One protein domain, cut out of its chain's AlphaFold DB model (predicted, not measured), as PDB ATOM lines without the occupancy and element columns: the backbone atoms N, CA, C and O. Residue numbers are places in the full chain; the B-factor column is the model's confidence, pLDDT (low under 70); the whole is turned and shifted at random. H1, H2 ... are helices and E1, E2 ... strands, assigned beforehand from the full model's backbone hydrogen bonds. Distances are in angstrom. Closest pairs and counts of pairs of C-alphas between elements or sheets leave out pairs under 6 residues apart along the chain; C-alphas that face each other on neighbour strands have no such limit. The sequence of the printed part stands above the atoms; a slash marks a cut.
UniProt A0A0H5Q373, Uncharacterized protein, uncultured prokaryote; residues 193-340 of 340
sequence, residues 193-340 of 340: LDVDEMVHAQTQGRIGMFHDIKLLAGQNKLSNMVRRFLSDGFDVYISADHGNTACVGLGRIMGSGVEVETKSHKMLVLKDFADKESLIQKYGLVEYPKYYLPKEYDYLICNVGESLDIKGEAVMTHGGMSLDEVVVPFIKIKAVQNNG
ATOM      1  N   LEU A 193      43.563  61.700 -12.382       84.94
ATOM      2  CA  LEU A 193      44.058  60.325 -12.205       84.94
ATOM      3  C   LEU A 193      43.659  59.695 -10.868       84.94
ATOM      4  O   LEU A 193      43.864  58.503 -10.683       84.94
ATOM      5  N   ASP A 194      43.048  60.461  -9.960       90.75
ATOM      6  CA  ASP A 194      42.775  60.039  -8.583       90.75
ATOM      7  C   ASP A 194      42.069  58.674  -8.497       90.75
ATOM      8  O   ASP A 194      42.407  57.856  -7.647       90.75
ATOM      9  N   VAL A 195      41.096  58.406  -9.377       88.00
ATOM     10  CA  VAL A 195      40.359  57.130  -9.376       88.00
ATOM     11  C   VAL A 195      41.242  55.967  -9.819       88.00
ATOM     12  O   VAL A 195      41.170  54.904  -9.212       88.00
ATOM     13  N   ASP A 196      42.071  56.159 -10.843       82.88
ATOM     14  CA  ASP A 196      42.987  55.125 -11.334       82.88
ATOM     15  C   ASP A 196      44.045  54.785 -10.273       82.88
ATOM     16  O   ASP A 196      44.243  53.622  -9.921       82.88
ATOM     17  N   GLU A 197      44.629  55.812  -9.653       83.56
ATOM     18  CA  GLU A 197      45.581  55.651  -8.553       83.56
ATOM     19  C   GLU A 197      44.955  54.915  -7.356       83.56
ATOM     20  O   GLU A 197      45.584  54.027  -6.773       83.56
ATOM     21  N   MET A 198      43.696  55.226  -7.012       91.25
ATOM     22  CA  MET A 198      42.955  54.515  -5.963       91.25
ATOM     23  C   MET A 198      42.700  53.052  -6.313       91.25
ATOM     24  O   MET A 198      42.838  52.203  -5.435       91.25
ATOM     25  N   VAL A 199      42.338  52.748  -7.565       84.75
ATOM     26  CA  VAL A 199      42.106  51.369  -8.023       84.75
ATOM     27  C   VAL A 199      43.345  50.519  -7.763       84.75
ATOM     28  O   VAL A 199      43.238  49.498  -7.085       84.75
ATOM     29  N   HIS A 200      44.522  50.968  -8.202       81.25
ATOM     30  CA  HIS A 200      45.767  50.204  -8.040       81.25
ATOM     31  C   HIS A 200      46.269  50.131  -6.593       81.25
ATOM     32  O   HIS A 200      46.998  49.205  -6.239       81.25
ATOM     33  N   ALA A 201      45.882  51.081  -5.739       87.62
ATOM     34  CA  ALA A 201      46.237  51.088  -4.320       87.62
ATOM     35  C   ALA A 201      45.233  50.333  -3.423       87.62
ATOM     36  O   ALA A 201      45.473  50.178  -2.220       87.62
ATOM     37  N   GLN A 202      44.098  49.884  -3.966       89.69
ATOM     38  CA  GLN A 202      42.997  49.376  -3.157       89.69
ATOM     39  C   GLN A 202      43.249  47.965  -2.610       89.69
ATOM     40  O   GLN A 202      43.459  47.013  -3.357       89.69
ATOM     41  N   THR A 203      43.081  47.804  -1.295       88.50
ATOM     42  CA  THR A 203      43.263  46.521  -0.585       88.50
ATOM     43  C   THR A 203      41.961  45.909  -0.056       88.50
ATOM     44  O   THR A 203      41.915  44.719   0.240       88.50
ATOM     45  N   GLN A 204      40.877  46.686   0.042       88.44
ATOM     46  CA  GLN A 204      39.567  46.249   0.549       88.44
ATOM     47  C   GLN A 204      38.543  45.983  -0.571       88.44
ATOM     48  O   GLN A 204      37.333  45.910  -0.328       88.44
ATOM     49  N   GLY A 205      39.008  45.862  -1.816       87.25
ATOM     50  CA  GLY A 205      38.162  45.615  -2.983       87.25
ATOM     51  C   GLY A 205      37.100  46.699  -3.202       87.25
ATOM     52  O   GLY A 205      37.316  47.883  -2.934       87.25
ATOM     53  N   ARG A 206      35.912  46.289  -3.663       83.50
ATOM     54  CA  ARG A 206      34.809  47.209  -4.006       83.50
ATOM     55  C   ARG A 206      34.311  48.046  -2.824       83.50
ATOM     56  O   ARG A 206      33.878  49.175  -3.029       83.50
ATOM     57  N   ILE A 207      34.365  47.511  -1.602       83.75
ATOM     58  CA  ILE A 207      33.923  48.232  -0.398       83.75
ATOM     59  C   ILE A 207      34.884  49.384  -0.091       83.75
ATOM     60  O   ILE A 207      34.428  50.498   0.164       83.75
ATOM     61  N   GLY A 208      36.194  49.134  -0.178       89.31
ATOM     62  CA  GLY A 208      37.205  50.186  -0.063       89.31
ATOM     63  C   GLY A 208      37.020  51.257  -1.132       89.31
ATOM     64  O   GLY A 208      36.862  52.429  -0.793       89.31
ATOM     65  N   MET A 209      36.885  50.843  -2.402       88.94
ATOM     66  CA  MET A 209      36.638  51.775  -3.510       88.94
ATOM     67  C   MET A 209      35.423  52.660  -3.250       88.94
ATOM     68  O   MET A 209      35.476  53.867  -3.458       88.94
ATOM     69  N   PHE A 210      34.318  52.083  -2.777       83.81
ATOM     70  CA  PHE A 210      33.114  52.850  -2.482       83.81
ATOM     71  C   PHE A 210      33.358  53.937  -1.425       83.81
ATOM     72  O   PHE A 210      32.898  55.070  -1.591       83.81
ATOM     73  N   HIS A 211      34.087  53.623  -0.350       90.50
ATOM     74  CA  HIS A 211      34.422  54.604   0.683       90.50
ATOM     75  C   HIS A 211      35.378  55.686   0.176       90.50
ATOM     76  O   HIS A 211      35.134  56.866   0.440       90.50
ATOM     77  N   ASP A 212      36.398  55.308  -0.591       91.44
ATOM     78  CA  ASP A 212      37.381  56.245  -1.137       91.44
ATOM     79  C   ASP A 212      36.738  57.203  -2.146       91.44
ATOM     80  O   ASP A 212      36.905  58.419  -2.046       91.44
ATOM     81  N   ILE A 213      35.887  56.691  -3.041       85.81
ATOM     82  CA  ILE A 213      35.120  57.514  -3.986       85.81
ATOM     83  C   ILE A 213      34.143  58.436  -3.252       85.81
ATOM     84  O   ILE A 213      34.007  59.606  -3.616       85.81
ATOM     85  N   LYS A 214      33.479  57.955  -2.194       87.06
ATOM     86  CA  LYS A 214      32.582  58.788  -1.382       87.06
ATOM     87  C   LYS A 214      33.341  59.919  -0.687       87.06
ATOM     88  O   LYS A 214      32.846  61.047  -0.641       87.06
ATOM     89  N   LEU A 215      34.540  59.637  -0.176       92.94
ATOM     90  CA  LEU A 215      35.418  60.644   0.411       92.94
ATOM     91  C   LEU A 215      35.885  61.653  -0.643       92.94
ATOM     92  O   LEU A 215      35.764  62.855  -0.415       92.94
ATOM     93  N   LEU A 216      36.363  61.183  -1.801       90.88
ATOM     94  CA  LEU A 216      36.807  62.027  -2.913       90.88
ATOM     95  C   LEU A 216      35.690  62.963  -3.388       90.88
ATOM     96  O   LEU A 216      35.903  64.169  -3.516       90.88
ATOM     97  N   ALA A 217      34.481  62.432  -3.583       83.75
ATOM     98  CA  ALA A 217      33.309  63.222  -3.944       83.75
ATOM     99  C   ALA A 217      33.005  64.301  -2.889       83.75
ATOM    100  O   ALA A 217      32.743  65.451  -3.239       83.75
ATOM    101  N   GLY A 218      33.123  63.963  -1.599       90.31
ATOM    102  CA  GLY A 218      32.935  64.896  -0.483       90.31
ATOM    103  C   GLY A 218      33.952  66.044  -0.421       90.31
ATOM    104  O   GLY A 218      33.660  67.079   0.177       90.31
ATOM    105  N   GLN A 219      35.116  65.918  -1.069       95.00
ATOM    106  CA  GLN A 219      36.107  67.000  -1.160       95.00
ATOM    107  C   GLN A 219      35.699  68.100  -2.152       95.00
ATOM    108  O   GLN A 219      36.329  69.154  -2.183       95.00
ATOM    109  N   ASN A 220      34.665  67.874  -2.973       91.88
ATOM    110  CA  ASN A 220      34.136  68.828  -3.954       91.88
ATOM    111  C   ASN A 220      35.157  69.339  -4.994       91.88
ATOM    112  O   ASN A 220      34.872  70.299  -5.709       91.88
ATOM    113  N   LYS A 221      36.336  68.712  -5.128       95.38
ATOM    114  CA  LYS A 221      37.394  69.153  -6.055       95.38
ATOM    115  C   LYS A 221      36.920  69.146  -7.510       95.38
ATOM    116  O   LYS A 221      36.991  70.171  -8.185       95.38
ATOM    117  N   LEU A 222      36.345  68.023  -7.955       90.75
ATOM    118  CA  LEU A 222      35.782  67.886  -9.300       90.75
ATOM    119  C   LEU A 222      34.657  68.899  -9.537       90.75
ATOM    120  O   LEU A 222      34.679  69.620 -10.529       90.75
ATOM    121  N   SER A 223      33.700  69.009  -8.610       91.31
ATOM    122  CA  SER A 223      32.580  69.944  -8.757       91.31
ATOM    123  C   SER A 223      33.021  71.407  -8.767       91.31
ATOM    124  O   SER A 223      32.434  72.209  -9.488       91.31
ATOM    125  N   ASN A 224      34.048  71.769  -7.995       94.88
ATOM    126  CA  ASN A 224      34.592  73.124  -7.981       94.88
ATOM    127  C   ASN A 224      35.273  73.447  -9.311       94.88
ATOM    128  O   ASN A 224      34.981  74.484  -9.895       94.88
ATOM    129  N   MET A 225      36.105  72.536  -9.826       96.19
ATOM    130  CA  MET A 225      36.726  72.677 -11.145       96.19
ATOM    131  C   MET A 225      35.673  72.817 -12.254       96.19
ATOM    132  O   MET A 225      35.745  73.739 -13.062       96.19
ATOM    133  N   VAL A 226      34.648  71.958 -12.251       94.19
ATOM    134  CA  VAL A 226      33.523  72.024 -13.198       94.19
ATOM    135  C   VAL A 226      32.824  73.384 -13.121       94.19
ATOM    136  O   VAL A 226      32.591  74.008 -14.150       94.19
ATOM    137  N   ARG A 227      32.529  73.892 -11.915       93.88
ATOM    138  CA  ARG A 227      31.923  75.223 -11.735       93.88
ATOM    139  C   ARG A 227      32.803  76.350 -12.273       93.88
ATOM    140  O   ARG A 227      32.247  77.292 -12.835       93.88
ATOM    141  N   ARG A 228      34.134  76.270 -12.123       95.12
ATOM    142  CA  ARG A 228      35.060  77.254 -12.712       95.12
ATOM    143  C   ARG A 228      34.948  77.254 -14.234       95.12
ATOM    144  O   ARG A 228      34.607  78.285 -14.798       95.12
ATOM    145  N   PHE A 229      35.078  76.095 -14.878       95.38
ATOM    146  CA  PHE A 229      34.972  76.004 -16.339       95.38
ATOM    147  C   PHE A 229      33.604  76.434 -16.881       95.38
ATOM    148  O   PHE A 229      33.539  77.113 -17.901       95.38
ATOM    149  N   LEU A 230      32.513  76.110 -16.179       93.12
ATOM    150  CA  LEU A 230      31.180  76.604 -16.539       93.12
ATOM    151  C   LEU A 230      31.082  78.133 -16.425       93.12
ATOM    152  O   LEU A 230      30.452  78.766 -17.266       93.12
ATOM    153  N   SER A 231      31.705  78.726 -15.400       92.06
ATOM    154  CA  SER A 231      31.743  80.187 -15.212       92.06
ATOM    155  C   SER A 231      32.575  80.880 -16.292       92.06
ATOM    156  O   SER A 231      32.233  81.985 -16.704       92.06
ATOM    157  N   ASP A 232      33.603  80.197 -16.799       92.50
ATOM    158  CA  ASP A 232      34.423  80.628 -17.936       92.50
ATOM    159  C   ASP A 232      33.730  80.399 -19.297       92.50
ATOM    160  O   ASP A 232      34.288  80.722 -20.347       92.50
ATOM    161  N   GLY A 233      32.504  79.859 -19.297       91.69
ATOM    162  CA  GLY A 233      31.679  79.675 -20.491       91.69
ATOM    163  C   GLY A 233      31.902  78.360 -21.243       91.69
ATOM    164  O   GLY A 233      31.401  78.213 -22.357       91.69
ATOM    165  N   PHE A 234      32.625  77.394 -20.671       95.00
ATOM    166  CA  PHE A 234      32.803  76.077 -21.285       95.00
ATOM    167  C   PHE A 234      31.627  75.146 -20.983       95.00
ATOM    168  O   PHE A 234      31.236  74.968 -19.830       95.00
ATOM    169  N   ASP A 235      31.139  74.448 -22.010       94.12
ATOM    170  CA  ASP A 235      30.424  73.187 -21.812       94.12
ATOM    171  C   ASP A 235      31.418  72.133 -21.303       94.12
ATOM    172  O   ASP A 235      32.465  71.907 -21.913       94.12
ATOM    173  N   VAL A 236      31.084  71.460 -20.203       94.00
ATOM    174  CA  VAL A 236      31.954  70.466 -19.572       94.00
ATOM    175  C   VAL A 236      31.445  69.058 -19.862       94.00
ATOM    176  O   VAL A 236      30.280  68.737 -19.623       94.00
ATOM    177  N   TYR A 237      32.345  68.206 -20.348       92.25
ATOM    178  CA  TYR A 237      32.111  66.785 -20.579       92.25
ATOM    179  C   TYR A 237      33.027  65.989 -19.652       92.25
ATOM    180  O   TYR A 237      34.228  66.244 -19.607       92.25
ATOM    181  N   ILE A 238      32.468  65.046 -18.897       89.69
ATOM    182  CA  ILE A 238      33.206  64.212 -17.944       89.69
ATOM    183  C   ILE A 238      33.050  62.761 -18.380       89.69
ATOM    184  O   ILE A 238      31.925  62.285 -18.527       89.69
ATOM    185  N   SER A 239      34.172  62.073 -18.570       90.25
ATOM    186  CA  SER A 239      34.207  60.647 -18.880       90.25
ATOM    187  C   SER A 239      35.415  59.983 -18.236       90.25
ATOM    188  O   SER A 239      36.323  60.671 -17.775       90.25
ATOM    189  N   ALA A 240      35.413  58.654 -18.219       85.19
ATOM    190  CA  ALA A 240      36.612  57.854 -18.001       85.19
ATOM    191  C   ALA A 240      37.023  57.163 -19.310       85.19
ATOM    192  O   ALA A 240      36.230  57.091 -20.254       85.19
ATOM    193  N   ASP A 241      38.263  56.703 -19.368       81.69
ATOM    194  CA  ASP A 241      38.817  55.852 -20.421       81.69
ATOM    195  C   ASP A 241      38.500  54.369 -20.185       81.69
ATOM    196  O   ASP A 241      38.226  53.645 -21.142       81.69
ATOM    197  N   HIS A 242      38.449  53.936 -18.924       84.25
ATOM    198  CA  HIS A 242      37.984  52.611 -18.514       84.25
ATOM    199  C   HIS A 242      37.307  52.633 -17.133       84.25
ATOM    200  O   HIS A 242      37.385  53.594 -16.366       84.25
ATOM    201  N   GLY A 243      36.602  51.548 -16.824       84.62
ATOM    202  CA  GLY A 243      36.127  51.224 -15.486       84.62
ATOM    203  C   GLY A 243      37.151  50.391 -14.711       84.62
ATOM    204  O   GLY A 243      38.341  50.411 -15.017       84.62
ATOM    205  N   ASN A 244      36.706  49.670 -13.685       84.62
ATOM    206  CA  ASN A 244      37.556  48.802 -12.868       84.62
ATOM    207  C   ASN A 244      36.737  47.673 -12.244       84.62
ATOM    208  O   ASN A 244      35.533  47.797 -12.022       84.62
ATOM    209  N   THR A 245      37.396  46.563 -11.936       87.69
ATOM    210  CA  THR A 245      36.745  45.387 -11.369       87.69
ATOM    211  C   THR A 245      37.637  44.679 -10.358       87.69
ATOM    212  O   THR A 245      38.863  44.808 -10.371       87.69
ATOM    213  N   ALA A 246      37.003  43.924  -9.464       90.50
ATOM    214  CA  ALA A 246      37.712  43.062  -8.530       90.50
ATOM    215  C   ALA A 246      38.217  41.822  -9.273       90.50
ATOM    216  O   ALA A 246      37.450  41.171  -9.984       90.50
ATOM    217  N   CYS A 247      39.490  41.494  -9.087       91.50
ATOM    218  CA  CYS A 247      40.130  40.340  -9.700       91.50
ATOM    219  C   CYS A 247      40.858  39.483  -8.663       91.50
ATOM    220  O   CYS A 247      41.235  39.959  -7.591       91.50
ATOM    221  N   VAL A 248      41.085  38.220  -9.020       94.25
ATOM    222  CA  VAL A 248      42.019  37.324  -8.341       94.25
ATOM    223  C   VAL A 248      43.251  37.143  -9.222       94.25
ATOM    224  O   VAL A 248      43.143  36.811 -10.404       94.25
ATOM    225  N   GLY A 249      44.431  37.350  -8.643       93.75
ATOM    226  CA  GLY A 249      45.687  37.197  -9.361       93.75
ATOM    227  C   GLY A 249      45.962  35.741  -9.741       93.75
ATOM    228  O   GLY A 249      45.919  34.832  -8.910       93.75
ATOM    229  N   LEU A 250      46.307  35.508 -11.002       93.12
ATOM    230  CA  LEU A 250      46.703  34.210 -11.554       93.12
ATOM    231  C   LEU A 250      48.196  33.916 -11.352       93.12
ATOM    232  O   LEU A 250      48.645  32.772 -11.470       93.12
ATOM    233  N   GLY A 251      48.975  34.941 -11.010       90.75
ATOM    234  CA  GLY A 251      50.426  34.902 -10.941       90.75
ATOM    235  C   GLY A 251      51.053  35.778 -12.018       90.75
ATOM    236  O   GLY A 251      50.700  35.721 -13.197       90.75
ATOM    237  N   ARG A 252      52.056  36.561 -11.618       87.50
ATOM    238  CA  ARG A 252      52.819  37.386 -12.551       87.50
ATOM    239  C   ARG A 252      53.551  36.494 -13.546       87.50
ATOM    240  O   ARG A 252      54.281  35.579 -13.171       87.50
ATOM    241  N   ILE A 253      53.445  36.842 -14.821       80.62
ATOM    242  CA  ILE A 253      54.295  36.252 -15.859       80.62
ATOM    243  C   ILE A 253      55.758  36.588 -15.564       80.62
ATOM    244  O   ILE A 253      56.097  37.771 -15.481       80.62
ATOM    245  N   MET A 254      56.581  35.550 -15.403       66.75
ATOM    246  CA  MET A 254      58.028  35.618 -15.189       66.75
ATOM    247  C   MET A 254      58.752  34.726 -16.207       66.75
ATOM    248  O   MET A 254      58.266  33.635 -16.507       66.75
ATOM    249  N   GLY A 255      59.919  35.165 -16.689       57.25
ATOM    250  CA  GLY A 255      60.801  34.391 -17.574       57.25
ATOM    251  C   GLY A 255      61.317  35.193 -18.776       57.25
ATOM    252  O   GLY A 255      60.628  36.073 -19.277       57.25
ATOM    253  N   SER A 256      62.526  34.871 -19.249       45.22
ATOM    254  CA  SER A 256      63.219  35.532 -20.373       45.22
ATOM    255  C   SER A 256      62.748  35.097 -21.771       45.22
ATOM    256  O   SER A 256      63.355  35.491 -22.757       45.22
ATOM    257  N   GLY A 257      61.717  34.245 -21.863       49.69
ATOM    258  CA  GLY A 257      61.176  33.703 -23.121       49.69
ATOM    259  C   GLY A 257      59.820  34.282 -23.536       49.69
ATOM    260  O   GLY A 257      59.213  33.786 -24.479       49.69
ATOM    261  N   VAL A 258      59.319  35.293 -22.822       54.03
ATOM    262  CA  VAL A 258      58.058  35.971 -23.143       54.03
ATOM    263  C   VAL A 258      58.392  37.341 -23.721       54.03
ATOM    264  O   VAL A 258      58.654  38.292 -22.986       54.03
ATOM    265  N   GLU A 259      58.418  37.429 -25.048       56.81
ATOM    266  CA  GLU A 259      58.621  38.687 -25.767       56.81
ATOM    267  C   GLU A 259      57.298  39.441 -25.880       56.81
ATOM    268  O   GLU A 259      56.523  39.287 -26.825       56.81
ATOM    269  N   VAL A 260      57.038  40.229 -24.838       57.22
ATOM    270  CA  VAL A 260      55.912  41.156 -24.749       57.22
ATOM    271  C   VAL A 260      56.330  42.545 -25.212       57.22
ATOM    272  O   VAL A 260      57.365  43.059 -24.795       57.22
ATOM    273  N   GLU A 261      55.499  43.168 -26.039       55.81
ATOM    274  CA  GLU A 261      55.607  44.596 -26.356       55.81
ATOM    275  C   GLU A 261      55.126  45.444 -25.170       55.81
ATOM    276  O   GLU A 261      55.729  46.451 -24.806       55.81
ATOM    277  N   THR A 262      54.062  44.989 -24.506       56.00
ATOM    278  CA  THR A 262      53.619  45.522 -23.220       56.00
ATOM    279  C   THR A 262      52.917  44.441 -22.405       56.00
ATOM    280  O   THR A 262      52.346  43.485 -22.942       56.00
ATOM    281  N   LYS A 263      52.963  44.601 -21.084       57.38
ATOM    282  CA  LYS A 263      52.258  43.764 -20.119       57.38
ATOM    283  C   LYS A 263      51.458  44.681 -19.208       57.38
ATOM    284  O   LYS A 263      52.046  45.431 -18.432       57.38
ATOM    285  N   SER A 264      50.137  44.590 -19.292       75.88
ATOM    286  CA  SER A 264      49.259  45.125 -18.257       75.88
ATOM    287  C   SER A 264      48.879  44.014 -17.276       75.88
ATOM    288  O   SER A 264      49.248  42.846 -17.440       75.88
ATOM    289  N   HIS A 265      48.119  44.371 -16.247       83.00
ATOM    290  CA  HIS A 265      47.562  43.406 -15.303       83.00
ATOM    291  C   HIS A 265      46.475  42.525 -15.931       83.00
ATOM    292  O   HIS A 265      46.143  41.487 -15.376       83.00
ATOM    293  N   LYS A 266      45.923  42.889 -17.091       85.06
ATOM    294  CA  LYS A 266      44.800  42.164 -17.706       85.06
ATOM    295  C   LYS A 266      45.075  41.685 -19.121       85.06
ATOM    296  O   LYS A 266      44.378  40.788 -19.579       85.06
ATOM    297  N   MET A 267      46.086  42.226 -19.792       86.38
ATOM    298  CA  MET A 267      46.350  41.980 -21.203       86.38
ATOM    299  C   MET A 267      47.845  41.824 -21.477       86.38
ATOM    300  O   MET A 267      48.694  42.485 -20.872       86.38
ATOM    301  N   LEU A 268      48.145  40.958 -22.436       86.81
ATOM    302  CA  LEU A 268      49.457  40.763 -23.026       86.81
ATOM    303  C   LEU A 268      49.408  41.136 -24.492       86.81
ATOM    304  O   LEU A 268      48.543  40.667 -25.232       86.81
ATOM    305  N   VAL A 269      50.392  41.928 -24.896       85.31
ATOM    306  CA  VAL A 269      50.696  42.177 -26.300       85.31
ATOM    307  C   VAL A 269      51.966  41.408 -26.613       85.31
ATOM    308  O   VAL A 269      53.038  41.746 -26.111       85.31
ATOM    309  N   LEU A 270      51.829  40.339 -27.381       85.31
ATOM    310  CA  LEU A 270      52.893  39.406 -27.716       85.31
ATOM    311  C   LEU A 270      53.424  39.695 -29.116       85.31
ATOM    312  O   LEU A 270      52.646  39.927 -30.037       85.31
ATOM    313  N   LYS A 271      54.742  39.628 -29.298       82.44
ATOM    314  CA  LYS A 271      55.324  39.586 -30.647       82.44
ATOM    315  C   LYS A 271      55.041  38.228 -31.295       82.44
ATOM    316  O   LYS A 271      54.956  37.225 -30.588       82.44
ATOM    317  N   ASP A 272      54.980  38.188 -32.626       68.62
ATOM    318  CA  ASP A 272      54.579  37.017 -33.436       68.62
ATOM    319  C   ASP A 272      55.320  35.691 -33.138       68.62
ATOM    320  O   ASP A 272      54.862  34.621 -33.528       68.62
ATOM    321  N   PHE A 273      56.473  35.723 -32.465       68.06
ATOM    322  CA  PHE A 273      57.278  34.540 -32.133       68.06
ATOM    323  C   PHE A 273      57.147  34.078 -30.670       68.06
ATOM    324  O   PHE A 273      57.872  33.177 -30.244       68.06
ATOM    325  N   ALA A 274      56.264  34.693 -29.879       72.81
ATOM    326  CA  ALA A 274      56.019  34.290 -28.499       72.81
ATOM    327  C   ALA A 274      55.192  32.992 -28.415       72.81
ATOM    328  O   ALA A 274      54.273  32.762 -29.200       72.81
ATOM    329  N   ASP A 275      55.477  32.157 -27.413       80.81
ATOM    330  CA  ASP A 275      54.748  30.907 -27.159       80.81
ATOM    331  C   ASP A 275      53.377  31.179 -26.507       80.81
ATOM    332  O   ASP A 275      53.210  31.143 -25.282       80.81
ATOM    333  N   LYS A 276      52.386  31.500 -27.347       84.25
ATOM    334  CA  LYS A 276      51.023  31.832 -26.911       84.25
ATOM    335  C   LYS A 276      50.266  30.645 -26.319       84.25
ATOM    336  O   LYS A 276      49.527  30.826 -25.354       84.25
ATOM    337  N   GLU A 277      50.465  29.437 -26.848       86.88
ATOM    338  CA  GLU A 277      49.751  28.231 -26.405       86.88
ATOM    339  C   GLU A 277      50.096  27.889 -24.954       86.88
ATOM    340  O   GLU A 277      49.205  27.631 -24.142       86.88
ATOM    341  N   SER A 278      51.379  27.980 -24.595       86.75
ATOM    342  CA  SER A 278      51.842  27.780 -23.221       86.75
ATOM    343  C   SER A 278      51.230  28.793 -22.248       86.75
ATOM    344  O   SER A 278      50.814  28.432 -21.143       86.75
ATOM    345  N   LEU A 279      51.113  30.062 -22.656       87.06
ATOM    346  CA  LEU A 279      50.503  31.113 -21.837       87.06
ATOM    347  C   LEU A 279      48.997  30.898 -21.645       87.06
ATOM    348  O   LEU A 279      48.514  31.011 -20.516       87.06
ATOM    349  N   ILE A 280      48.277  30.536 -22.711       89.38
ATOM    350  CA  ILE A 280      46.851  30.188 -22.657       89.38
ATOM    351  C   ILE A 280      46.638  28.985 -21.734       89.38
ATOM    352  O   ILE A 280      45.810  29.047 -20.832       89.38
ATOM    353  N   GLN A 281      47.417  27.912 -21.889       88.62
ATOM    354  CA  GLN A 281      47.257  26.706 -21.075       88.62
ATOM    355  C   GLN A 281      47.591  26.949 -19.597       88.62
ATOM    356  O   GLN A 281      46.930  26.409 -18.710       88.62
ATOM    357  N   LYS A 282      48.625  27.748 -19.318       88.44
ATOM    358  CA  LYS A 282      49.100  27.991 -17.953       88.44
ATOM    359  C   LYS A 282      48.210  28.952 -17.167       88.44
ATOM    360  O   LYS A 282      48.044  28.754 -15.964       88.44
ATOM    361  N   TYR A 283      47.705  29.998 -17.817       88.25
ATOM    362  CA  TYR A 283      46.974  31.084 -17.159       88.25
ATOM    363  C   TYR A 283      45.502  31.178 -17.587       88.25
ATOM    364  O   TYR A 283      44.802  32.043 -17.086       88.25
ATOM    365  N   GLY A 284      45.017  30.324 -18.493       89.69
ATOM    366  CA  GLY A 284      43.623  30.357 -18.950       89.69
ATOM    367  C   GLY A 284      43.265  31.602 -19.768       89.69
ATOM    368  O   GLY A 284      42.110  32.018 -19.774       89.69
ATOM    369  N   LEU A 285      44.249  32.228 -20.422       90.31
ATOM    370  CA  LEU A 285      44.036  33.472 -21.166       90.31
ATOM    371  C   LEU A 285      43.185  33.244 -22.416       90.31
ATOM    372  O   LEU A 285      43.260  32.202 -23.061       90.31
ATOM    373  N   VAL A 286      42.427  34.268 -22.784       89.69
ATOM    374  CA  VAL A 286      41.594  34.293 -23.984       89.69
ATOM    375  C   VAL A 286      42.335  35.041 -25.088       89.69
ATOM    376  O   VAL A 286      42.928  36.091 -24.840       89.69
ATOM    377  N   GLU A 287      42.309  34.516 -26.311       91.00
ATOM    378  CA  GLU A 287      42.825  35.238 -27.475       91.00
ATOM    379  C   GLU A 287      41.862  36.374 -27.838       91.00
ATOM    380  O   GLU A 287      40.667  36.160 -28.049       91.00
ATOM    381  N   TYR A 288      42.379  37.601 -27.872       83.31
ATOM    382  CA  TYR A 288      41.586  38.782 -28.178       83.31
ATOM    383  C   TYR A 288      41.670  39.117 -29.675       83.31
ATOM    384  O   TYR A 288      42.772  39.206 -30.230       83.31
ATOM    385  N   PRO A 289      40.532  39.348 -30.357       84.06
ATOM    386  CA  PRO A 289      40.532  39.658 -31.780       84.06
ATOM    387  C   PRO A 289      41.322  40.925 -32.120       84.06
ATOM    388  O   PRO A 289      41.180  41.972 -31.491       84.06
ATOM    389  N   LYS A 290      42.096  40.877 -33.207       84.44
ATOM    390  CA  LYS A 290      42.984  41.985 -33.596       84.44
ATOM    391  C   LYS A 290      42.265  43.199 -34.208       84.44
ATOM    392  O   LYS A 290      42.952  44.046 -34.764       84.44
ATOM    393  N   TYR A 291      40.929  43.284 -34.242       77.00
ATOM    394  CA  TYR A 291      40.161  44.160 -35.161       77.00
ATOM    395  C   TYR A 291      40.712  45.586 -35.302       77.00
ATOM    396  O   TYR A 291      41.131  45.956 -36.402       77.00
ATOM    397  N   TYR A 292      40.804  46.316 -34.190       77.38
ATOM    398  CA  TYR A 292      41.266  47.709 -34.123       77.38
ATOM    399  C   TYR A 292      42.685  47.855 -33.562       77.38
ATOM    400  O   TYR A 292      43.129  48.961 -33.262       77.38
ATOM    401  N   LEU A 293      43.394  46.736 -33.418       81.62
ATOM    402  CA  LEU A 293      44.735  46.662 -32.862       81.62
ATOM    403  C   LEU A 293      45.774  46.459 -33.981       81.62
ATOM    404  O   LEU A 293      45.419  45.949 -35.054       81.62
ATOM    405  N   PRO A 294      47.045  46.850 -33.766       83.06
ATOM    406  CA  PRO A 294      48.122  46.536 -34.704       83.06
ATOM    407  C   PRO A 294      48.180  45.027 -35.008       83.06
ATOM    408  O   PRO A 294      47.951  44.196 -34.129       83.06
ATOM    409  N   LYS A 295      48.394  44.647 -36.268       86.75
ATOM    410  CA  LYS A 295      48.221  43.249 -36.713       86.75
ATOM    411  C   LYS A 295      49.450  42.380 -36.458       86.75
ATOM    412  O   LYS A 295      49.310  41.161 -36.396       86.75
ATOM    413  N   GLU A 296      50.599  43.023 -36.285       86.06
ATOM    414  CA  GLU A 296      51.924  42.455 -36.026       86.06
ATOM    415  C   GLU A 296      52.122  41.912 -34.599       86.06
ATOM    416  O   GLU A 296      53.214  41.464 -34.254       86.06
ATOM    417  N   TYR A 297      51.088  41.991 -33.757       86.38
ATOM    418  CA  TYR A 297      51.098  41.421 -32.413       86.38
ATOM    419  C   TYR A 297      49.933  40.460 -32.219       86.38
ATOM    420  O   TYR A 297      48.860  40.632 -32.808       86.38
ATOM    421  N   ASP A 298      50.132  39.479 -31.350       88.56
ATOM    422  CA  ASP A 298      49.080  38.648 -30.782       88.56
ATOM    423  C   ASP A 298      48.619  39.223 -29.440       88.56
ATOM    424  O   ASP A 298      49.402  39.787 -28.674       88.56
ATOM    425  N   TYR A 299      47.331  39.071 -29.146       86.88
ATOM    426  CA  TYR A 299      46.709  39.673 -27.974       86.88
ATOM    427  C   TYR A 299      46.080  38.599 -27.115       86.88
ATOM    428  O   TYR A 299      45.169  37.903 -27.560       86.88
ATOM    429  N   LEU A 300      46.547  38.486 -25.879       90.19
ATOM    430  CA  LEU A 300      45.939  37.614 -24.883       90.19
ATOM    431  C   LEU A 300      45.384  38.465 -23.752       90.19
ATOM    432  O   LEU A 300      46.012  39.435 -23.335       90.19
ATOM    433  N   ILE A 301      44.226  38.095 -23.230       89.62
ATOM    434  CA  ILE A 301      43.550  38.831 -22.166       89.62
ATOM    435  C   ILE A 301      43.063  37.864 -21.090       89.62
ATOM    436  O   ILE A 301      42.718  36.717 -21.368       89.62
ATOM    437  N   CYS A 302      43.085  38.312 -19.840       89.00
ATOM    438  CA  CYS A 302      42.584  37.532 -18.715       89.00
ATOM    439  C   CYS A 302      41.070  37.364 -18.820       89.00
ATOM    440  O   CYS A 302      40.375  38.249 -19.333       89.00
ATOM    441  N   ASN A 303      40.553  36.267 -18.272       88.38
ATOM    442  CA  ASN A 303      39.118  36.081 -18.168       88.38
ATOM    443  C   ASN A 303      38.502  37.082 -17.166       88.38
ATOM    444  O   ASN A 303      39.187  37.828 -16.447       88.38
ATOM    445  N   VAL A 304      37.174  37.126 -17.127       85.75
ATOM    446  CA  VAL A 304      36.428  37.963 -16.184       85.75
ATOM    447  C   VAL A 304      36.793  37.573 -14.748       85.75
ATOM    448  O   VAL A 304      36.772  36.401 -14.389       85.75
ATOM    449  N   GLY A 305      37.123  38.570 -13.921       87.19
ATOM    450  CA  GLY A 305      37.511  38.360 -12.522       87.19
ATOM    451  C   GLY A 305      38.949  37.872 -12.303       87.19
ATOM    452  O   GLY A 305      39.323  37.606 -11.165       87.19
ATOM    453  N   GLU A 306      39.771  37.782 -13.347       93.06
ATOM    454  CA  GLU A 306      41.159  37.313 -13.245       93.06
ATOM    455  C   GLU A 306      42.161  38.385 -13.676       93.06
ATOM    456  O   GLU A 306      41.867  39.182 -14.564       93.06
ATOM    457  N   SER A 307      43.357  38.403 -13.092       92.12
ATOM    458  CA  SER A 307      44.441  39.308 -13.502       92.12
ATOM    459  C   SER A 307      45.822  38.655 -13.383       92.12
ATOM    460  O   SER A 307      46.003  37.648 -12.708       92.12
ATOM    461  N   LEU A 308      46.841  39.229 -14.017       90.56
ATOM    462  CA  LEU A 308      48.246  38.802 -13.970       90.56
ATOM    463  C   LEU A 308      48.998  39.385 -12.763       90.56
ATOM    464  O   LEU A 308      50.182  39.735 -12.856       90.56
ATOM    465  N   ASP A 309      48.305  39.469 -11.632       90.31
ATOM    466  CA  ASP A 309      48.828  39.896 -10.337       90.31
ATOM    467  C   ASP A 309      49.459  38.748  -9.553       90.31
ATOM    468  O   ASP A 309      49.669  37.647 -10.067       90.31
ATOM    469  N   ILE A 310      49.842  39.006  -8.303       90.81
ATOM    470  CA  ILE A 310      50.374  37.972  -7.416       90.81
ATOM    471  C   ILE A 310      49.313  36.880  -7.242       90.81
ATOM    472  O   ILE A 310      48.132  37.147  -7.042       90.81
ATOM    473  N   LYS A 311      49.744  35.621  -7.358       94.12
ATOM    474  CA  LYS A 311      48.832  34.481  -7.387       94.12
ATOM    475  C   LYS A 311      48.003  34.407  -6.100       94.12
ATOM    476  O   LYS A 311      48.570  34.291  -5.018       94.12
ATOM    477  N   GLY A 312      46.680  34.389  -6.245       93.38
ATOM    478  CA  GLY A 312      45.719  34.289  -5.149       93.38
ATOM    479  C   GLY A 312      45.418  35.605  -4.430       93.38
ATOM    480  O   GLY A 312      44.567  35.601  -3.545       93.38
ATOM    481  N   GLU A 313      46.067  36.717  -4.788       93.06
ATOM    482  CA  GLU A 313      45.718  38.020  -4.219       93.06
ATOM    483  C   GLU A 313      44.417  38.552  -4.812       93.06
ATOM    484  O   GLU A 313      44.179  38.450  -6.016       93.06
ATOM    485  N   ALA A 314      43.588  39.141  -3.952       92.62
ATOM    486  CA  ALA A 314      42.442  39.930  -4.368       92.62
ATOM    487  C   ALA A 314      42.901  41.366  -4.639       92.62
ATOM    488  O   ALA A 314      43.455  42.015  -3.751       92.62
ATOM    489  N   VAL A 315      42.650  41.857  -5.848       92.06
ATOM    490  CA  VAL A 315      43.077  43.185  -6.307       92.06
ATOM    491  C   VAL A 315      41.924  43.908  -6.996       92.06
ATOM    492  O   VAL A 315      41.000  43.275  -7.509       92.06
ATOM    493  N   MET A 316      41.971  45.238  -7.032       90.31
ATOM    494  CA  MET A 316      41.170  46.029  -7.967       90.31
ATOM    495  C   MET A 316      42.058  46.396  -9.154       90.31
ATOM    496  O   MET A 316      43.176  46.857  -8.969       90.31
ATOM    497  N   THR A 317      41.581  46.166 -10.374       88.50
ATOM    498  CA  THR A 317      42.337  46.485 -11.595       88.50
ATOM    499  C   THR A 317      41.383  46.731 -12.763       88.50
ATOM    500  O   THR A 317      40.161  46.659 -12.620       88.50
ATOM    501  N   HIS A 318      41.942  47.031 -13.927       86.50
ATOM    502  CA  HIS A 318      41.240  47.274 -15.180       86.50
ATOM    503  C   HIS A 318      42.068  46.772 -16.378       86.50
ATOM    504  O   HIS A 318      43.202  46.307 -16.221       86.50
ATOM    505  N   GLY A 319      41.508  46.893 -17.587       78.56
ATOM    506  CA  GLY A 319      42.146  46.504 -18.851       78.56
ATOM    507  C   GLY A 319      41.649  45.175 -19.428       78.56
ATOM    508  O   GLY A 319      42.211  44.681 -20.403       78.56
ATOM    509  N   GLY A 320      40.636  44.574 -18.803       82.00
ATOM    510  CA  GLY A 320      39.877  43.436 -19.303       82.00
ATOM    511  C   GLY A 320      38.715  43.841 -20.215       82.00
ATOM    512  O   GLY A 320      38.514  45.009 -20.539       82.00
ATOM    513  N   MET A 321      37.919  42.846 -20.607       79.69
ATOM    514  CA  MET A 321      36.731  43.021 -21.457       79.69
ATOM    515  C   MET A 321      35.405  42.980 -20.679       79.69
ATOM    516  O   MET A 321      34.339  42.876 -21.286       79.69
ATOM    517  N   SER A 322      35.444  42.984 -19.342       76.94
ATOM    518  CA  SER A 322      34.219  42.892 -18.542       76.94
ATOM    519  C   SER A 322      33.402  44.184 -18.616       76.94
ATOM    520  O   SER A 322      33.953  45.267 -18.815       76.94
ATOM    521  N   LEU A 323      32.082  44.088 -18.414       69.00
ATOM    522  CA  LEU A 323      31.188  45.255 -18.426       69.00
ATOM    523  C   LEU A 323      31.619  46.335 -17.422       69.00
ATOM    524  O   LEU A 323      31.596  47.513 -17.761       69.00
ATOM    525  N   ASP A 324      32.074  45.927 -16.235       74.50
ATOM    526  CA  ASP A 324      32.601  46.826 -15.200       74.50
ATOM    527  C   ASP A 324      33.827  47.634 -15.662       74.50
ATOM    528  O   ASP A 324      34.125  48.681 -15.093       74.50
ATOM    529  N   GLU A 325      34.566  47.135 -16.657       81.75
ATOM    530  CA  GLU A 325      35.798  47.739 -17.170       81.75
ATOM    531  C   GLU A 325      35.569  48.547 -18.455       81.75
ATOM    532  O   GLU A 325      36.289  49.513 -18.692       81.75
ATOM    533  N   VAL A 326      34.582  48.189 -19.285       77.44
ATOM    534  CA  VAL A 326      34.355  48.844 -20.590       77.44
ATOM    535  C   VAL A 326      33.235  49.888 -20.573       77.44
ATOM    536  O   VAL A 326      33.177  50.742 -21.459       77.44
ATOM    537  N   VAL A 327      32.335  49.846 -19.585       71.62
ATOM    538  CA  VAL A 327      31.237  50.813 -19.453       71.62
ATOM    539  C   VAL A 327      31.679  51.966 -18.552       71.62
ATOM    540  O   VAL A 327      31.873  51.796 -17.351       71.62
ATOM    541  N   VAL A 328      31.821  53.159 -19.137       77.38
ATOM    542  CA  VAL A 328      32.380  54.351 -18.476       77.38
ATOM    543  C   VAL A 328      31.447  55.551 -18.542       77.38
ATOM    544  O   VAL A 328      30.886  55.817 -19.612       77.38
ATOM    545  N   PRO A 329      31.267  56.295 -17.424       74.69
ATOM    546  CA  PRO A 329      30.325  57.406 -17.359       74.69
ATOM    547  C   PRO A 329      30.603  58.402 -18.473       74.69
ATOM    548  O   PRO A 329      31.755  58.698 -18.743       74.69
ATOM    549  N   PHE A 330      29.555  58.950 -19.081       81.31
ATOM    550  CA  PHE A 330      29.678  60.118 -19.938       81.31
ATOM    551  C   PHE A 330      28.645  61.149 -19.494       81.31
ATOM    552  O   PHE A 330      27.438  60.937 -19.613       81.31
ATOM    553  N   ILE A 331      29.121  62.255 -18.932       79.69
ATOM    554  CA  ILE A 331      28.291  63.302 -18.341       79.69
ATOM    555  C   ILE A 331      28.529  64.587 -19.119       79.69
ATOM    556  O   ILE A 331      29.667  65.018 -19.273       79.69
ATOM    557  N   LYS A 332      27.449  65.229 -19.566       87.88
ATOM    558  CA  LYS A 332      27.483  66.544 -20.209       87.88
ATOM    559  C   LYS A 332      26.823  67.584 -19.313       87.88
ATOM    560  O   LYS A 332      25.660  67.434 -18.945       87.88
ATOM    561  N   ILE A 333      27.539  68.665 -19.029       85.75
ATOM    562  CA  ILE A 333      27.065  69.799 -18.238       85.75
ATOM    563  C   ILE A 333      27.244  71.051 -19.086       85.75
ATOM    564  O   ILE A 333      28.363  71.424 -19.425       85.75
ATOM    565  N   LYS A 334      26.133  71.677 -19.472       88.12
ATOM    566  CA  LYS A 334      26.179  72.870 -20.316       88.12
ATOM    567  C   LYS A 334      26.377  74.124 -19.484       88.12
ATOM    568  O   LYS A 334      25.730  74.267 -18.442       88.12
ATOM    569  N   ALA A 335      27.184  75.051 -19.985       85.12
ATOM    570  CA  ALA A 335      27.147  76.417 -19.491       85.12
ATOM    571  C   ALA A 335      25.764  76.990 -19.848       85.12
ATOM    572  O   ALA A 335      25.397  77.111 -21.018       85.12
ATOM    573  N   VAL A 336      24.926  77.261 -18.845       69.44
ATOM    574  CA  VAL A 336      23.650  77.953 -19.078       69.44
ATOM    575  C   VAL A 336      23.992  79.372 -19.531       69.44
ATOM    576  O   VAL A 336      24.885  79.972 -18.943       69.44
ATOM    577  N   GLN A 337      23.323  79.874 -20.579       50.88
ATOM    578  CA  GLN A 337      23.588  81.169 -21.221       50.88
ATOM    579  C   GLN A 337      23.962  82.277 -20.218       50.88
ATOM    580  O   GLN A 337      23.093  82.964 -19.694       50.88
ATOM    581  N   ASN A 338      25.260  82.529 -20.063       45.25
ATOM    582  CA  ASN A 338      25.774  83.889 -19.989       45.25
ATOM    583  C   ASN A 338      26.158  84.279 -21.421       45.25
ATOM    584  O   ASN A 338      27.320  84.515 -21.734       45.25
ATOM    585  N   ASN A 339      25.160  84.271 -22.311       32.78
ATOM    586  CA  ASN A 339      25.261  84.974 -23.579       32.78
ATOM    587  C   ASN A 339      25.222  86.469 -23.245       32.78
ATOM    588  O   ASN A 339      24.141  87.038 -23.088       32.78
ATOM    589  N   GLY A 340      26.401  87.057 -23.064       36.31
ATOM    590  CA  GLY A 340      26.623  88.461 -23.394       36.31
ATOM    591  C   GLY A 340      26.828  88.594 -24.892       36.31
ATOM    592  O   GLY A 340      27.590  87.759 -25.432       36.31
TER     593      GLY A 340
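Overview. This is residues 193 to 340 of the 340 residues of an uncharacterized protein of uncultured prokaryote (UniProt A0A0H5Q373). An elongated, loosely joined domain: at one end a small three-stranded sheet, E3 E4 E5, with H4 over one face; beside the two-stranded ribbon E2 E6, the helical hairpin H1 H2; and toward the other end H3 beside a second ribbon, E1 E7. H2, H3 and E1 trace a wide loop out and back, and the last residues run on beyond E7. The printed part has 148 residues with five named helices and seven named strands, in the order H1 H2 H3 E1 E2 E3 E4 H4 E5 E6 H5 E7. The three sheets are antiparallel and the class is mixed, helices and strands. The whole is loose, with a radius of gyration of the C-alphas of 19.5 A, and spans 64 by 36 by 24 A.

Arrangement. H1, residues 194 to 201, and H2, residues 205 to 218, form a helical hairpin at a shallow tilt of 28 degrees, opposite ways. They touch, H2 with residues 209 to 213 alone; the closest C-alphas, of Val 199 and Met 209, are 7.1 A apart. H3, residues 221 to 231, and H2 meet only through their link. E1, residues 236 to 239, is antiparallel to E7, residues 330 to 333, with N 236 and O 333 at 2.8 A, within hydrogen-bond range. The closest C-alphas of H3 and E1, of Val 226 and Val 236, are 6.7 A apart; H3 and E7 are only just apart, at 8.1 A. E2, residues 245 to 249, is antiparallel to E6, residues 314 to 317, with N 247 and O 315 at 2.8 A. The closest C-alphas of H1 and E6, of Val 199 and Met 316, are 5.4 A apart. E3, residues 260 to 263, and E4, residues 267 to 271, form a hairpin, with N 261 and O 269 at 2.8 A. E5, residues 297 to 301, is antiparallel to E4, with N 268 and O 300 at 2.8 A. H4, residues 276 to 283, is on this sheet at a height of 10.3 A, over E5 and along it at 15 degrees on the local plane. The closest C-alphas of H5, residues 323 to 326, and E2, of Asp 324 and Thr 245, are 5.8 A apart. In H1, H2, H3 and H4 every O i to N i+4 pair is within hydrogen-bond range; H5 is too short for one.

Along the chain. H1 begins at C-alpha 194 (42.775, 60.039, -8.583). H2 is 20.1 A long, H3 15.4 A, E4 13.2 A and E5 13.0 A. E7 ends at C-alpha 333 (27.065, 69.799, -18.238).

Size, cuts and confidence. The two C-alphas farthest apart, of Ser 278 and Gly 340, are 65.7 A apart. The printed part has no cut. The links H4 to E5 and E5 to E6 are long. The pLDDT is under 70 at residues 254 to 263, 272 to 273, 323 and 336 to 340.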